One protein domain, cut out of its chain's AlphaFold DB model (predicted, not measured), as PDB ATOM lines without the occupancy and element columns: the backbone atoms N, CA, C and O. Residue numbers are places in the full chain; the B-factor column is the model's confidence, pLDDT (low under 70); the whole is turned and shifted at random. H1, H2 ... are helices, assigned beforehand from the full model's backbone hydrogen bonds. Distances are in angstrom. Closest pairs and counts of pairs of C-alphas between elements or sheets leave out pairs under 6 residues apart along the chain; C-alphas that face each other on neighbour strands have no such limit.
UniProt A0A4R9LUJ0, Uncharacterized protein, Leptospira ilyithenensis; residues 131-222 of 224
ATOM      1  N   ILE A 131      59.275 -74.735 -89.118       88.12
ATOM      2  CA  ILE A 131      59.901 -73.518 -88.622       88.12
ATOM      3  C   ILE A 131      61.391 -73.777 -88.683       88.12
ATOM      4  O   ILE A 131      61.894 -74.648 -87.984       88.12
ATOM      5  N   GLU A 132      62.067 -73.068 -89.573       88.19
ATOM      6  CA  GLU A 132      63.507 -73.167 -89.742       88.19
ATOM      7  C   GLU A 132      64.112 -71.885 -89.189       88.19
ATOM      8  O   GLU A 132      63.834 -70.796 -89.688       88.19
ATOM      9  N   ILE A 133      64.895 -72.011 -88.118       91.69
ATOM     10  CA  ILE A 133      65.591 -70.878 -87.515       91.69
ATOM     11  C   ILE A 133      67.062 -70.979 -87.916       91.69
ATOM     12  O   ILE A 133      67.718 -71.954 -87.535       91.69
ATOM     13  N   PRO A 134      67.611 -70.007 -88.666       91.44
ATOM     14  CA  PRO A 134      69.026 -70.011 -88.997       91.44
ATOM     15  C   PRO A 134      69.856 -69.946 -87.712       91.44
ATOM     16  O   PRO A 134      69.582 -69.141 -86.815       91.44
ATOM     17  N   TYR A 135      70.872 -70.805 -87.625       93.00
ATOM     18  CA  TYR A 135      71.815 -70.785 -86.515       93.00
ATOM     19  C   TYR A 135      72.805 -69.631 -86.688       93.00
ATOM     20  O   TYR A 135      73.467 -69.514 -87.719       93.00
ATOM     21  N   LEU A 136      72.920 -68.811 -85.651       94.25
ATOM     22  CA  LEU A 136      73.919 -67.764 -85.500       94.25
ATOM     23  C   LEU A 136      74.750 -68.062 -84.258       94.25
ATOM     24  O   LEU A 136      74.234 -68.561 -83.256       94.25
ATOM     25  N   GLU A 137      76.035 -67.724 -84.279       95.00
ATOM     26  CA  GLU A 137      76.822 -67.805 -83.053       95.00
ATOM     27  C   GLU A 137      76.290 -66.812 -82.013       95.00
ATOM     28  O   GLU A 137      75.701 -65.778 -82.345       95.00
ATOM     29  N   LYS A 138      76.484 -67.120 -80.729       93.88
ATOM     30  CA  LYS A 138      75.903 -66.351 -79.621       93.88
ATOM     31  C   LYS A 138      76.275 -64.869 -79.697       93.88
ATOM     32  O   LYS A 138      75.410 -64.006 -79.564       93.88
ATOM     33  N   GLU A 139      77.546 -64.573 -79.925       93.69
ATOM     34  CA  GLU A 139      78.082 -63.217 -80.022       93.69
ATOM     35  C   GLU A 139      77.473 -62.461 -81.212       93.69
ATOM     36  O   GLU A 139      77.119 -61.284 -81.088       93.69
ATOM     37  N   GLN A 140      77.286 -63.146 -82.345       95.44
ATOM     38  CA  GLN A 140      76.650 -62.580 -83.536       95.44
ATOM     39  C   GLN A 140      75.176 -62.267 -83.272       95.44
ATOM     40  O   GLN A 140      74.733 -61.144 -83.516       95.44
ATOM     41  N   LEU A 141      74.434 -63.221 -82.697       95.81
ATOM     42  CA  LEU A 141      73.024 -63.040 -82.365       95.81
ATOM     43  C   LEU A 141      72.822 -61.847 -81.424       95.81
ATOM     44  O   LEU A 141      71.937 -61.024 -81.658       95.81
ATOM     45  N   LEU A 142      73.636 -61.734 -80.371       95.06
ATOM     46  CA  LEU A 142      73.545 -60.624 -79.421       95.06
ATOM     47  C   LEU A 142      73.869 -59.281 -80.078       95.06
ATOM     48  O   LEU A 142      73.196 -58.290 -79.797       95.06
ATOM     49  N   THR A 143      74.847 -59.251 -80.984       95.94
ATOM     50  CA  THR A 143      75.197 -58.041 -81.741       95.94
ATOM     51  C   THR A 143      74.018 -57.568 -82.590       95.94
ATOM     52  O   THR A 143      73.593 -56.419 -82.453       95.94
ATOM     53  N   TYR A 144      73.423 -58.456 -83.390       96.62
ATOM     54  CA  TYR A 144      72.264 -58.111 -84.221       96.62
ATOM     55  C   TYR A 144      71.030 -57.757 -83.394       96.62
ATOM     56  O   TYR A 144      70.308 -56.822 -83.727       96.62
ATOM     57  N   THR A 145      70.824 -58.442 -82.270       95.75
ATOM     58  CA  THR A 145      69.748 -58.137 -81.318       95.75
ATOM     59  C   THR A 145      69.853 -56.705 -80.787       95.75
ATOM     60  O   THR A 145      68.857 -55.980 -80.735       95.75
ATOM     61  N   ILE A 146      71.059 -56.295 -80.377       96.19
ATOM     62  CA  ILE A 146      71.326 -54.952 -79.853       96.19
ATOM     63  C   ILE A 146      71.092 -53.900 -80.935       96.19
ATOM     64  O   ILE A 146      70.417 -52.901 -80.684       96.19
ATOM     65  N   GLU A 147      71.620 -54.133 -82.136       96.06
ATOM     66  CA  GLU A 147      71.442 -53.232 -83.272       96.06
ATOM     67  C   GLU A 147      69.960 -53.068 -83.631       96.06
ATOM     68  O   GLU A 147      69.464 -51.942 -83.696       96.06
ATOM     69  N   TYR A 148      69.237 -54.180 -83.766       95.06
ATOM     70  CA  TYR A 148      67.801 -54.211 -84.032       95.06
ATOM     71  C   TYR A 148      67.008 -53.366 -83.029       95.06
ATOM     72  O   TYR A 148      66.242 -52.476 -83.408       95.06
ATOM     73  N   TYR A 149      67.220 -53.600 -81.731       95.19
ATOM     74  CA  TYR A 149      66.495 -52.886 -80.685       95.19
ATOM     75  C   TYR A 149      66.823 -51.390 -80.668       95.19
ATOM     76  O   TYR A 149      65.920 -50.556 -80.563       95.19
ATOM     77  N   ASN A 150      68.103 -51.040 -80.796       95.69
ATOM     78  CA  ASN A 150      68.555 -49.653 -80.747       95.69
ATOM     79  C   ASN A 150      68.101 -48.853 -81.971       95.69
ATOM     80  O   ASN A 150      67.742 -47.684 -81.824       95.69
ATOM     81  N   ASN A 151      68.059 -49.473 -83.153       94.56
ATOM     82  CA  ASN A 151      67.504 -48.853 -84.356       94.56
ATOM     83  C   ASN A 151      66.009 -48.559 -84.172       94.56
ATOM     84  O   ASN A 151      65.587 -47.417 -84.347       94.56
ATOM     85  N   HIS A 152      65.230 -49.524 -83.672       91.81
ATOM     86  CA  HIS A 152      63.803 -49.315 -83.383       91.81
ATOM     87  C   HIS A 152      63.543 -48.228 -82.330       91.81
ATOM     88  O   HIS A 152      62.560 -47.491 -82.410       91.81
ATOM     89  N   LYS A 153      64.413 -48.106 -81.319       92.88
ATOM     90  CA  LYS A 153      64.353 -47.018 -80.327       92.88
ATOM     91  C   LYS A 153      64.662 -45.663 -80.952       92.88
ATOM     92  O   LYS A 153      63.925 -44.706 -80.715       92.88
ATOM     93  N   ARG A 154      65.696 -45.596 -81.794       93.94
ATOM     94  CA  ARG A 154      66.081 -44.376 -82.509       93.94
ATOM     95  C   ARG A 154      64.948 -43.868 -83.396       93.94
ATOM     96  O   ARG A 154      64.652 -42.677 -83.349       93.94
ATOM     97  N   ASP A 155      64.268 -44.757 -84.115       92.94
ATOM     98  CA  ASP A 155      63.123 -44.404 -84.967       92.94
ATOM     99  C   ASP A 155      61.946 -43.817 -84.168       92.94
ATOM    100  O   ASP A 155      61.159 -43.026 -84.687       92.94
ATOM    101  N   LYS A 156      61.847 -44.162 -82.880       91.69
ATOM    102  CA  LYS A 156      60.862 -43.613 -81.936       91.69
ATOM    103  C   LYS A 156      61.335 -42.363 -81.191       91.69
ATOM    104  O   LYS A 156      60.557 -41.796 -80.428       91.69
ATOM    105  N   GLY A 157      62.581 -41.929 -81.394       93.31
ATOM    106  CA  GLY A 157      63.186 -40.815 -80.658       93.31
ATOM    107  C   GLY A 157      63.550 -41.150 -79.206       93.31
ATOM    108  O   GLY A 157      63.654 -40.247 -78.380       93.31
ATOM    109  N   GLU A 158      63.725 -42.433 -78.882       91.81
ATOM    110  CA  GLU A 158      64.120 -42.914 -77.557       91.81
ATOM    111  C   GLU A 158      65.624 -43.255 -77.531       91.81
ATOM    112  O   GLU A 158      66.156 -43.816 -78.490       91.81
ATOM    113  N   PHE A 159      66.310 -42.948 -76.421       87.94
ATOM    114  CA  PHE A 159      67.778 -43.058 -76.309       87.94
ATOM    115  C   PHE A 159      68.265 -44.066 -75.256       87.94
ATOM    116  O   PHE A 159      69.469 -44.198 -75.037       87.94
ATOM    117  N   ASP A 160      67.348 -44.809 -74.633       87.62
ATOM    118  CA  ASP A 160      67.678 -45.892 -73.702       87.62
ATOM    119  C   ASP A 160      68.120 -47.133 -74.486       87.62
ATOM    120  O   ASP A 160      67.327 -48.030 -74.802       87.62
ATOM    121  N   PHE A 161      69.400 -47.141 -74.854       91.81
ATOM    122  CA  PHE A 161      69.991 -48.175 -75.690       91.81
ATOM    123  C   PHE A 161      70.373 -49.430 -74.906       91.81
ATOM    124  O   PHE A 161      70.872 -49.389 -73.781       91.81
ATOM    125  N   LEU A 162      70.166 -50.569 -75.557       92.81
ATOM    126  CA  LEU A 162      70.616 -51.872 -75.107       92.81
ATOM    127  C   LEU A 162      72.120 -52.016 -75.362       92.81
ATOM    128  O   LEU A 162      72.635 -51.576 -76.393       92.81
ATOM    129  N   THR A 163      72.820 -52.657 -74.429       93.31
ATOM    130  CA  THR A 163      74.245 -52.995 -74.535       93.31
ATOM    131  C   THR A 163      74.476 -54.430 -74.058       93.31
ATOM    132  O   THR A 163      73.600 -55.028 -73.436       93.31
ATOM    133  N   LEU A 164      75.671 -54.983 -74.286       91.31
ATOM    134  CA  LEU A 164      76.038 -56.315 -73.778       91.31
ATOM    135  C   LEU A 164      76.049 -56.404 -72.241       91.31
ATOM    136  O   LEU A 164      75.911 -57.495 -71.699       91.31
ATOM    137  N   ASN A 165      76.195 -55.268 -71.552       90.69
ATOM    138  CA  ASN A 165      76.209 -55.186 -70.088       90.69
ATOM    139  C   ASN A 165      74.822 -54.908 -69.491       90.69
ATOM    140  O   ASN A 165      74.695 -54.745 -68.278       90.69
ATOM    141  N   SER A 166      73.791 -54.788 -70.331       91.88
ATOM    142  CA  SER A 166      72.413 -54.648 -69.868       91.88
ATOM    143  C   SER A 166      71.963 -55.905 -69.116       91.88
ATOM    144  O   SER A 166      72.578 -56.964 -69.229       91.88
ATOM    145  N   ASP A 167      70.875 -55.780 -68.353       91.31
ATOM    146  CA  ASP A 167      70.287 -56.897 -67.610       91.31
ATOM    147  C   ASP A 167      70.166 -58.163 -68.493       91.31
ATOM    148  O   ASP A 167      69.504 -58.109 -69.539       91.31
ATOM    149  N   PRO A 168      70.787 -59.296 -68.105       90.25
ATOM    150  CA  PRO A 168      70.790 -60.515 -68.910       90.25
ATOM    151  C   PRO A 168      69.389 -61.050 -69.208       90.25
ATOM    152  O   PRO A 168      69.157 -61.590 -70.291       90.25
ATOM    153  N   TYR A 169      68.441 -60.883 -68.279       90.56
ATOM    154  CA  TYR A 169      67.058 -61.304 -68.488       90.56
ATOM    155  C   TYR A 169      66.403 -60.493 -69.610       90.56
ATOM    156  O   TYR A 169      65.837 -61.051 -70.557       90.56
ATOM    157  N   PHE A 170      66.535 -59.167 -69.545       91.94
ATOM    158  CA  PHE A 170      66.054 -58.279 -70.591       91.94
ATOM    159  C   PHE A 170      66.729 -58.558 -71.941       91.94
ATOM    160  O   PHE A 170      66.035 -58.702 -72.947       91.94
ATOM    161  N   LEU A 171      68.055 -58.722 -71.970       92.44
ATOM    162  CA  LEU A 171      68.807 -59.026 -73.191       92.44
ATOM    163  C   LEU A 171      68.342 -60.339 -73.843       92.44
ATOM    164  O   LEU A 171      68.078 -60.359 -75.045       92.44
ATOM    165  N   ASN A 172      68.143 -61.405 -73.060       92.44
ATOM    166  CA  ASN A 172      67.632 -62.688 -73.561       92.44
ATOM    167  C   ASN A 172      66.213 -62.564 -74.134       92.44
ATOM    168  O   ASN A 172      65.900 -63.158 -75.170       92.44
ATOM    169  N   ARG A 173      65.346 -61.766 -73.497       92.69
ATOM    170  CA  ARG A 173      63.996 -61.490 -74.006       92.69
ATOM    171  C   ARG A 173      64.034 -60.749 -75.344       92.69
ATOM    172  O   ARG A 173      63.264 -61.084 -76.243       92.69
ATOM    173  N   ILE A 174      64.900 -59.748 -75.486       94.44
ATOM    174  CA  ILE A 174      65.032 -59.011 -76.748       94.44
ATOM    175  C   ILE A 174      65.664 -59.893 -77.830       94.44
ATOM    176  O   ILE A 174      65.192 -59.859 -78.963       94.44
ATOM    177  N   ALA A 175      66.627 -60.753 -77.483       94.50
ATOM    178  CA  ALA A 175      67.206 -61.726 -78.413       94.50
ATOM    179  C   ALA A 175      66.148 -62.685 -78.959       94.50
ATOM    180  O   ALA A 175      66.083 -62.930 -80.161       94.50
ATOM    181  N   ARG A 176      65.240 -63.159 -78.100       92.81
ATOM    182  CA  ARG A 176      64.074 -63.921 -78.554       92.81
ATOM    183  C   ARG A 176      63.194 -63.140 -79.509       92.81
ATOM    184  O   ARG A 176      62.826 -63.679 -80.542       92.81
ATOM    185  N   ASN A 177      62.857 -61.896 -79.176       92.12
ATOM    186  CA  ASN A 177      62.042 -61.068 -80.061       92.12
ATOM    187  C   ASN A 177      62.715 -60.889 -81.426       92.12
ATOM    188  O   ASN A 177      62.040 -61.012 -82.440       92.12
ATOM    189  N   TYR A 178      64.027 -60.654 -81.455       94.62
ATOM    190  CA  TYR A 178      64.785 -60.583 -82.699       94.62
ATOM    191  C   TYR A 178      64.653 -61.882 -83.506       94.62
ATOM    192  O   TYR A 178      64.263 -61.828 -84.668       94.62
ATOM    193  N   ILE A 179      64.851 -63.053 -82.885       94.12
ATOM    194  CA  ILE A 179      64.651 -64.342 -83.569       94.12
ATOM    195  C   ILE A 179      63.219 -64.456 -84.115       94.12
ATOM    196  O   ILE A 179      63.028 -64.793 -85.279       94.12
ATOM    197  N   PHE A 180      62.214 -64.136 -83.299       90.19
ATOM    198  CA  PHE A 180      60.806 -64.204 -83.690       90.19
ATOM    199  C   PHE A 180      60.479 -63.323 -84.894       90.19
ATOM    200  O   PHE A 180      59.754 -63.758 -85.781       90.19
ATOM    201  N   TYR A 181      60.952 -62.079 -84.910       90.25
ATOM    202  CA  TYR A 181      60.521 -61.103 -85.908       90.25
ATOM    203  C   TYR A 181      61.408 -61.058 -87.152       90.25
ATOM    204  O   TYR A 181      60.879 -60.776 -88.222       90.25
ATOM    205  N   GLU A 182      62.701 -61.356 -87.018       93.19
ATOM    206  CA  GLU A 182      63.688 -61.193 -88.094       93.19
ATOM    207  C   GLU A 182      64.202 -62.522 -88.648       93.19
ATOM    208  O   GLU A 182      64.571 -62.595 -89.817       93.19
ATOM    209  N   LEU A 183      64.238 -63.582 -87.834       92.88
ATOM    210  CA  LEU A 183      64.770 -64.885 -88.252       92.88
ATOM    211  C   LEU A 183      63.680 -65.920 -88.548       92.88
ATOM    212  O   LEU A 183      64.002 -67.073 -88.822       92.88
ATOM    213  N   THR A 184      62.404 -65.535 -88.479       91.25
ATOM    214  CA  THR A 184      61.285 -66.414 -88.834       91.25
ATOM    215  C   THR A 184      60.190 -65.661 -89.574       91.25
ATOM    216  O   THR A 184      59.957 -64.477 -89.332       91.25
ATOM    217  N   ASP A 185      59.402 -66.388 -90.365       88.81
ATOM    218  CA  ASP A 185      58.219 -65.851 -91.050       88.81
ATOM    219  C   ASP A 185      57.012 -65.659 -90.108       88.81
ATOM    220  O   ASP A 185      55.851 -65.672 -90.536       88.81
ATOM    221  N   TYR A 186      57.243 -65.509 -88.798       88.69
ATOM    222  CA  TYR A 186      56.189 -65.397 -87.793       88.69
ATOM    223  C   TYR A 186      55.217 -64.267 -88.109       88.69
ATOM    224  O   TYR A 186      54.006 -64.475 -88.083       88.69
ATOM    225  N   SER A 187      55.729 -63.077 -88.429       86.94
ATOM    226  CA  SER A 187      54.909 -61.897 -88.722       86.94
ATOM    227  C   SER A 187      53.988 -62.124 -89.916       86.94
ATOM    228  O   SER A 187      52.799 -61.788 -89.867       86.94
ATOM    229  N   GLU A 188      54.523 -62.722 -90.980       89.19
ATOM    230  CA  GLU A 188      53.781 -63.010 -92.203       89.19
ATOM    231  C   GLU A 188      52.729 -64.090 -91.967       89.19
ATOM    232  O   GLU A 188      51.549 -63.893 -92.275       89.19
ATOM    233  N   THR A 189      53.130 -65.183 -91.318       89.06
ATOM    234  CA  THR A 189      52.258 -66.298 -90.935       89.06
ATOM    235  C   THR A 189      51.130 -65.818 -90.022       89.06
ATOM    236  O   THR A 189      49.955 -66.120 -90.242       89.06
ATOM    237  N   LEU A 190      51.456 -64.997 -89.024       88.88
ATOM    238  CA  LEU A 190      50.498 -64.401 -88.101       88.88
ATOM    239  C   LEU A 190      49.494 -63.511 -88.841       88.88
ATOM    240  O   LEU A 190      48.291 -63.572 -88.574       88.88
ATOM    241  N   ASN A 191      49.971 -62.684 -89.771       89.06
ATOM    242  CA  ASN A 191      49.118 -61.821 -90.582       89.06
ATOM    243  C   ASN A 191      48.205 -62.640 -91.506       89.06
ATOM    244  O   ASN A 191      47.015 -62.341 -91.622       89.06
ATOM    245  N   TYR A 192      48.729 -63.702 -92.118       89.06
ATOM    246  CA  TYR A 192      47.948 -64.631 -92.928       89.06
ATOM    247  C   TYR A 192      46.821 -65.265 -92.105       89.06
ATOM    248  O   TYR A 192      45.647 -65.144 -92.468       89.06
ATOM    249  N   VAL A 193      47.141 -65.841 -90.942       87.75
ATOM    250  CA  VAL A 193      46.149 -66.450 -90.041       87.75
ATOM    251  C   VAL A 193      45.101 -65.423 -89.592       87.75
ATOM    252  O   VAL A 193      43.903 -65.722 -89.613       87.75
ATOM    253  N   LYS A 194      45.513 -64.190 -89.261       87.19
ATOM    254  CA  LYS A 194      44.597 -63.085 -88.910       87.19
ATOM    255  C   LYS A 194      43.625 -62.759 -90.040       87.19
ATOM    256  O   LYS A 194      42.418 -62.700 -89.803       87.19
ATOM    257  N   LYS A 195      44.123 -62.591 -91.271       87.25
ATOM    258  CA  LYS A 195      43.302 -62.272 -92.454       87.25
ATOM    259  C   LYS A 195      42.260 -63.349 -92.755       87.25
ATOM    260  O   LYS A 195      41.181 -63.031 -93.245       87.25
ATOM    261  N   GLN A 196      42.546 -64.603 -92.414       83.38
ATOM    262  CA  GLN A 196      41.612 -65.719 -92.589       83.38
ATOM    263  C   GLN A 196      40.592 -65.863 -91.441       83.38
ATOM    264  O   GLN A 196      39.769 -66.783 -91.448       83.38
ATOM    265  N   GLY A 197      40.600 -64.950 -90.462       80.69
ATOM    266  CA  GLY A 197      39.703 -64.985 -89.305       80.69
ATOM    267  C   GLY A 197      40.135 -65.988 -88.233       80.69
ATOM    268  O   GLY A 197      39.286 -66.512 -87.503       80.69
ATOM    269  N   GLY A 198      41.438 -66.271 -88.155       76.62
ATOM    270  CA  GLY A 198      42.030 -67.148 -87.156       76.62
ATOM    271  C   GLY A 198      41.691 -66.735 -85.723       76.62
ATOM    272  O   GLY A 198      41.495 -65.560 -85.396       76.62
ATOM    273  N   LYS A 199      41.582 -67.736 -84.852       77.88
ATOM    274  CA  LYS A 199      41.239 -67.573 -83.436       77.88
ATOM    275  C   LYS A 199      42.500 -67.468 -82.581       77.88
ATOM    276  O   LYS A 199      43.559 -67.924 -82.996       77.88
ATOM    277  N   GLY A 200      42.350 -66.937 -81.365       79.31
ATOM    278  CA  GLY A 200      43.444 -66.749 -80.401       79.31
ATOM    279  C   GLY A 200      44.335 -67.982 -80.225       79.31
ATOM    280  O   GLY A 200      45.551 -67.879 -80.311       79.31
ATOM    281  N   PHE A 201      43.722 -69.163 -80.119       80.62
ATOM    282  CA  PHE A 201      44.449 -70.418 -79.917       80.62
ATOM    283  C   PHE A 201      45.421 -70.780 -81.060       80.62
ATOM    284  O   PHE A 201      46.375 -71.517 -80.826       80.62
ATOM    285  N   LEU A 202      45.199 -70.295 -82.293       83.38
ATOM    286  CA  LEU A 202      46.129 -70.528 -83.408       83.38
ATOM    287  C   LEU A 202      47.413 -69.709 -83.236       83.38
ATOM    288  O   LEU A 202      48.485 -70.183 -83.596       83.38
ATOM    289  N   TYR A 203      47.313 -68.511 -82.651       84.56
ATOM    290  CA  TYR A 203      48.472 -67.674 -82.336       84.56
ATOM    291  C   TYR A 203      49.303 -68.300 -81.224       84.56
ATOM    292  O   TYR A 203      50.516 -68.423 -81.366       84.56
ATOM    293  N   ASP A 204      48.637 -68.775 -80.169       85.94
ATOM    294  CA  ASP A 204      49.300 -69.473 -79.068       85.94
ATOM    295  C   ASP A 204      50.045 -70.711 -79.575       85.94
ATOM    296  O   ASP A 204      51.161 -70.990 -79.143       85.94
ATOM    297  N   ARG A 205      49.445 -71.453 -80.516       87.75
ATOM    298  CA  ARG A 205      50.084 -72.624 -81.120       87.75
ATOM    299  C   ARG A 205      51.309 -72.244 -81.949       87.75
ATOM    300  O   ARG A 205      52.352 -72.857 -81.760       87.75
ATOM    301  N   LEU A 206      51.189 -71.245 -82.823       89.25
ATOM    302  CA  LEU A 206      52.303 -70.770 -83.643       89.25
ATOM    303  C   LEU A 206      53.474 -70.295 -82.770       89.25
ATOM    304  O   LEU A 206      54.603 -70.722 -82.984       89.25
ATOM    305  N   SER A 207      53.192 -69.482 -81.745       88.44
ATOM    306  CA  SER A 207      54.210 -68.998 -80.808       88.44
ATOM    307  C   SER A 207      54.923 -70.146 -80.098       88.44
ATOM    308  O   SER A 207      56.144 -70.135 -80.016       88.44
ATOM    309  N   ARG A 208      54.184 -71.165 -79.633       89.12
ATOM    310  CA  ARG A 208      54.782 -72.333 -78.967       89.12
ATOM    311  C   ARG A 208      55.701 -73.130 -79.882       89.12
ATOM    312  O   ARG A 208      56.761 -73.539 -79.430       89.12
ATOM    313  N   ASN A 209      55.315 -73.337 -81.140       89.19
ATOM    314  CA  ASN A 209      56.156 -74.069 -82.085       89.19
ATOM    315  C   ASN A 209      57.487 -73.330 -82.320       89.19
ATOM    316  O   ASN A 209      58.542 -73.955 -82.323       89.19
ATOM    317  N   ILE A 210      57.448 -71.999 -82.462       90.69
ATOM    318  CA  ILE A 210      58.667 -71.182 -82.590       90.69
ATOM    319  C   ILE A 210      59.478 -71.239 -81.297       90.69
ATOM    320  O   ILE A 210      60.687 -71.422 -81.336       90.69
ATOM    321  N   ASP A 211      58.823 -71.117 -80.142       89.75
ATOM    322  CA  ASP A 211      59.485 -71.175 -78.840       89.75
ATOM    323  C   ASP A 211      60.216 -72.497 -78.605       89.75
ATOM    324  O   ASP A 211      61.297 -72.491 -78.017       89.75
ATOM    325  N   GLU A 212      59.620 -73.618 -79.014       90.31
ATOM    326  CA  GLU A 212      60.235 -74.945 -78.966       90.31
ATOM    327  C   GLU A 212      61.467 -75.000 -79.873       90.31
ATOM    328  O   GLU A 212      62.531 -75.426 -79.423       90.31
ATOM    329  N   GLU A 213      61.375 -74.471 -81.092       92.38
ATOM    330  CA  GLU A 213      62.510 -74.457 -82.015       92.38
ATOM    331  C   GLU A 213      63.642 -73.532 -81.545       92.38
ATOM    332  O   GLU A 213      64.813 -73.906 -81.588       92.38
ATOM    333  N   ILE A 214      63.319 -72.370 -80.968       91.62
ATOM    334  CA  ILE A 214      64.311 -71.486 -80.337       91.62
ATOM    335  C   ILE A 214      65.052 -72.219 -79.220       91.62
ATOM    336  O   ILE A 214      66.261 -72.057 -79.082       91.62
ATOM    337  N   LYS A 215      64.351 -73.019 -78.408       90.69
ATOM    338  CA  LYS A 215      64.985 -73.797 -77.332       90.69
ATOM    339  C   LYS A 215      65.914 -74.876 -77.879       90.69
ATOM    340  O   LYS A 215      66.939 -75.137 -77.254       90.69
ATOM    341  N   ASN A 216      65.567 -75.470 -79.019       91.31
ATOM    342  CA  ASN A 216      66.396 -76.472 -79.683       91.31
ATOM    343  C   ASN A 216      67.679 -75.844 -80.250       91.31
ATOM    344  O   ASN A 216      68.770 -76.351 -79.996       91.31
ATOM    345  N   VAL A 217      67.557 -74.727 -80.975       93.69
ATOM    346  CA  VAL A 217      68.681 -74.066 -81.663       93.69
ATOM    347  C   VAL A 217      69.551 -73.252 -80.695       93.69
ATOM    348  O   VAL A 217      70.775 -73.233 -80.820       93.69
ATOM    349  N   TYR A 218      68.945 -72.623 -79.683       92.88
ATOM    350  CA  TYR A 218      69.614 -71.749 -78.715       92.88
ATOM    351  C   TYR A 218      69.309 -72.142 -77.255       92.88
ATOM    352  O   TYR A 218      68.644 -71.389 -76.532       92.88
ATOM    353  N   PRO A 219      69.832 -73.274 -76.742       90.56
ATOM    354  CA  PRO A 219      69.519 -73.752 -75.388       90.56
ATOM    355  C   PRO A 219      69.883 -72.767 -74.270       90.56
ATOM    356  O   PRO A 219      69.231 -72.723 -73.229       90.56
ATOM    357  N   TRP A 220      70.909 -71.937 -74.479       89.44
ATOM    358  CA  TRP A 220      71.354 -70.929 -73.514       89.44
ATOM    359  C   TRP A 220      70.349 -69.788 -73.321       89.44
ATOM    360  O   TRP A 220      70.419 -69.091 -72.310       89.44
ATOM    361  N   LEU A 221      69.403 -69.607 -74.251       87.94
ATOM    362  CA  LEU A 221      68.332 -68.640 -74.074       87.94
ATOM    363  C   LEU A 221      67.302 -69.127 -73.053       87.94
ATOM    364  O   LEU A 221      66.562 -68.297 -72.581       87.94
ATOM    365  N   ASN A 222      67.225 -70.400 -72.657       71.94
ATOM    366  CA  ASN A 222      66.090 -70.977 -71.905       71.94
ATOM    367  C   ASN A 222      65.847 -70.447 -70.465       71.94
ATOM    368  O   ASN A 222      64.895 -70.880 -69.821       71.94
TER     369      ASN A 222
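AT A GLANCE: This is residues 131 to 222 of the 224 residues of an uncharacterized protein of Leptospira ilyithenensis (UniProt A0A4R9LUJ0). Helix H2 lies in the middle of the domain; H1 crosses it nearly at right angles on one side, and on the other side a helical hairpin of H3 and H4 reaches away from it. The short H5 ends the printed part near H2. The printed part has 92 residues with five named helices in the order H1 to H5 and no named strand, and its class is all helix. It is only just compact, close to loose, with a radius of gyration of the C-alphas of 14.4 A and spans of 41 by 33 by 20 A.

HOW THE PARTS SIT: H1, residues 138 to 155, touches H2, residues 168 to 182, with residues 141 to 149 alone. Their closest C-alphas, those of Thr 145 and Ala 175, are 5.3 A apart, and their lines are about perpendicular at 80 degrees. H3, residues 186 to 195, is close to H2 but not clearly touching; their closest C-alphas, of Phe 180 and Tyr 186, are 6.3 A apart. H3 and H4, residues 200 to 217, form a hairpin and touch, with the closest C-alphas of Leu 190 and Tyr 203 6.9 A apart, at a shallow tilt of 14 degrees, opposite ways. H4 is the hub, touching 3 helices. H4 and H2 only just touch, with 3 pairs of C-alphas within 8 A, the closest those of Phe 180 and Ile 210 at 7.4 A. H5, residues 219 to 222, and H4 touch only at the corner, and only just, with 3 pairs of C-alphas within 8 A; the closest, of Lys 215 and Asn 222, are 6.2 A apart. H1 is apart from H3, H4 and H5. Every O i to N i+4 pair is within hydrogen-bond range in H1, H2, H3 and H4; H5 is too short for such a pair.

IN THESE COORDINATES: H1 begins at C-alpha 138, (75.903, -66.351, -79.621), and is 26.0 A long. H2 measures 20.5 A, H3 14.1 A, H4 26.3 A and H5 5.6 A. H5 ends at C-alpha 222, (66.090, -70.977, -71.905).

THE WHOLE: The farthest C-alphas, of Asn 165 and Gln 196, are 42.6 A apart. The link from H1 to H2, residues 156 to 167, is long. The printed part has no cut, and no printed residue is under 70 in pLDDT.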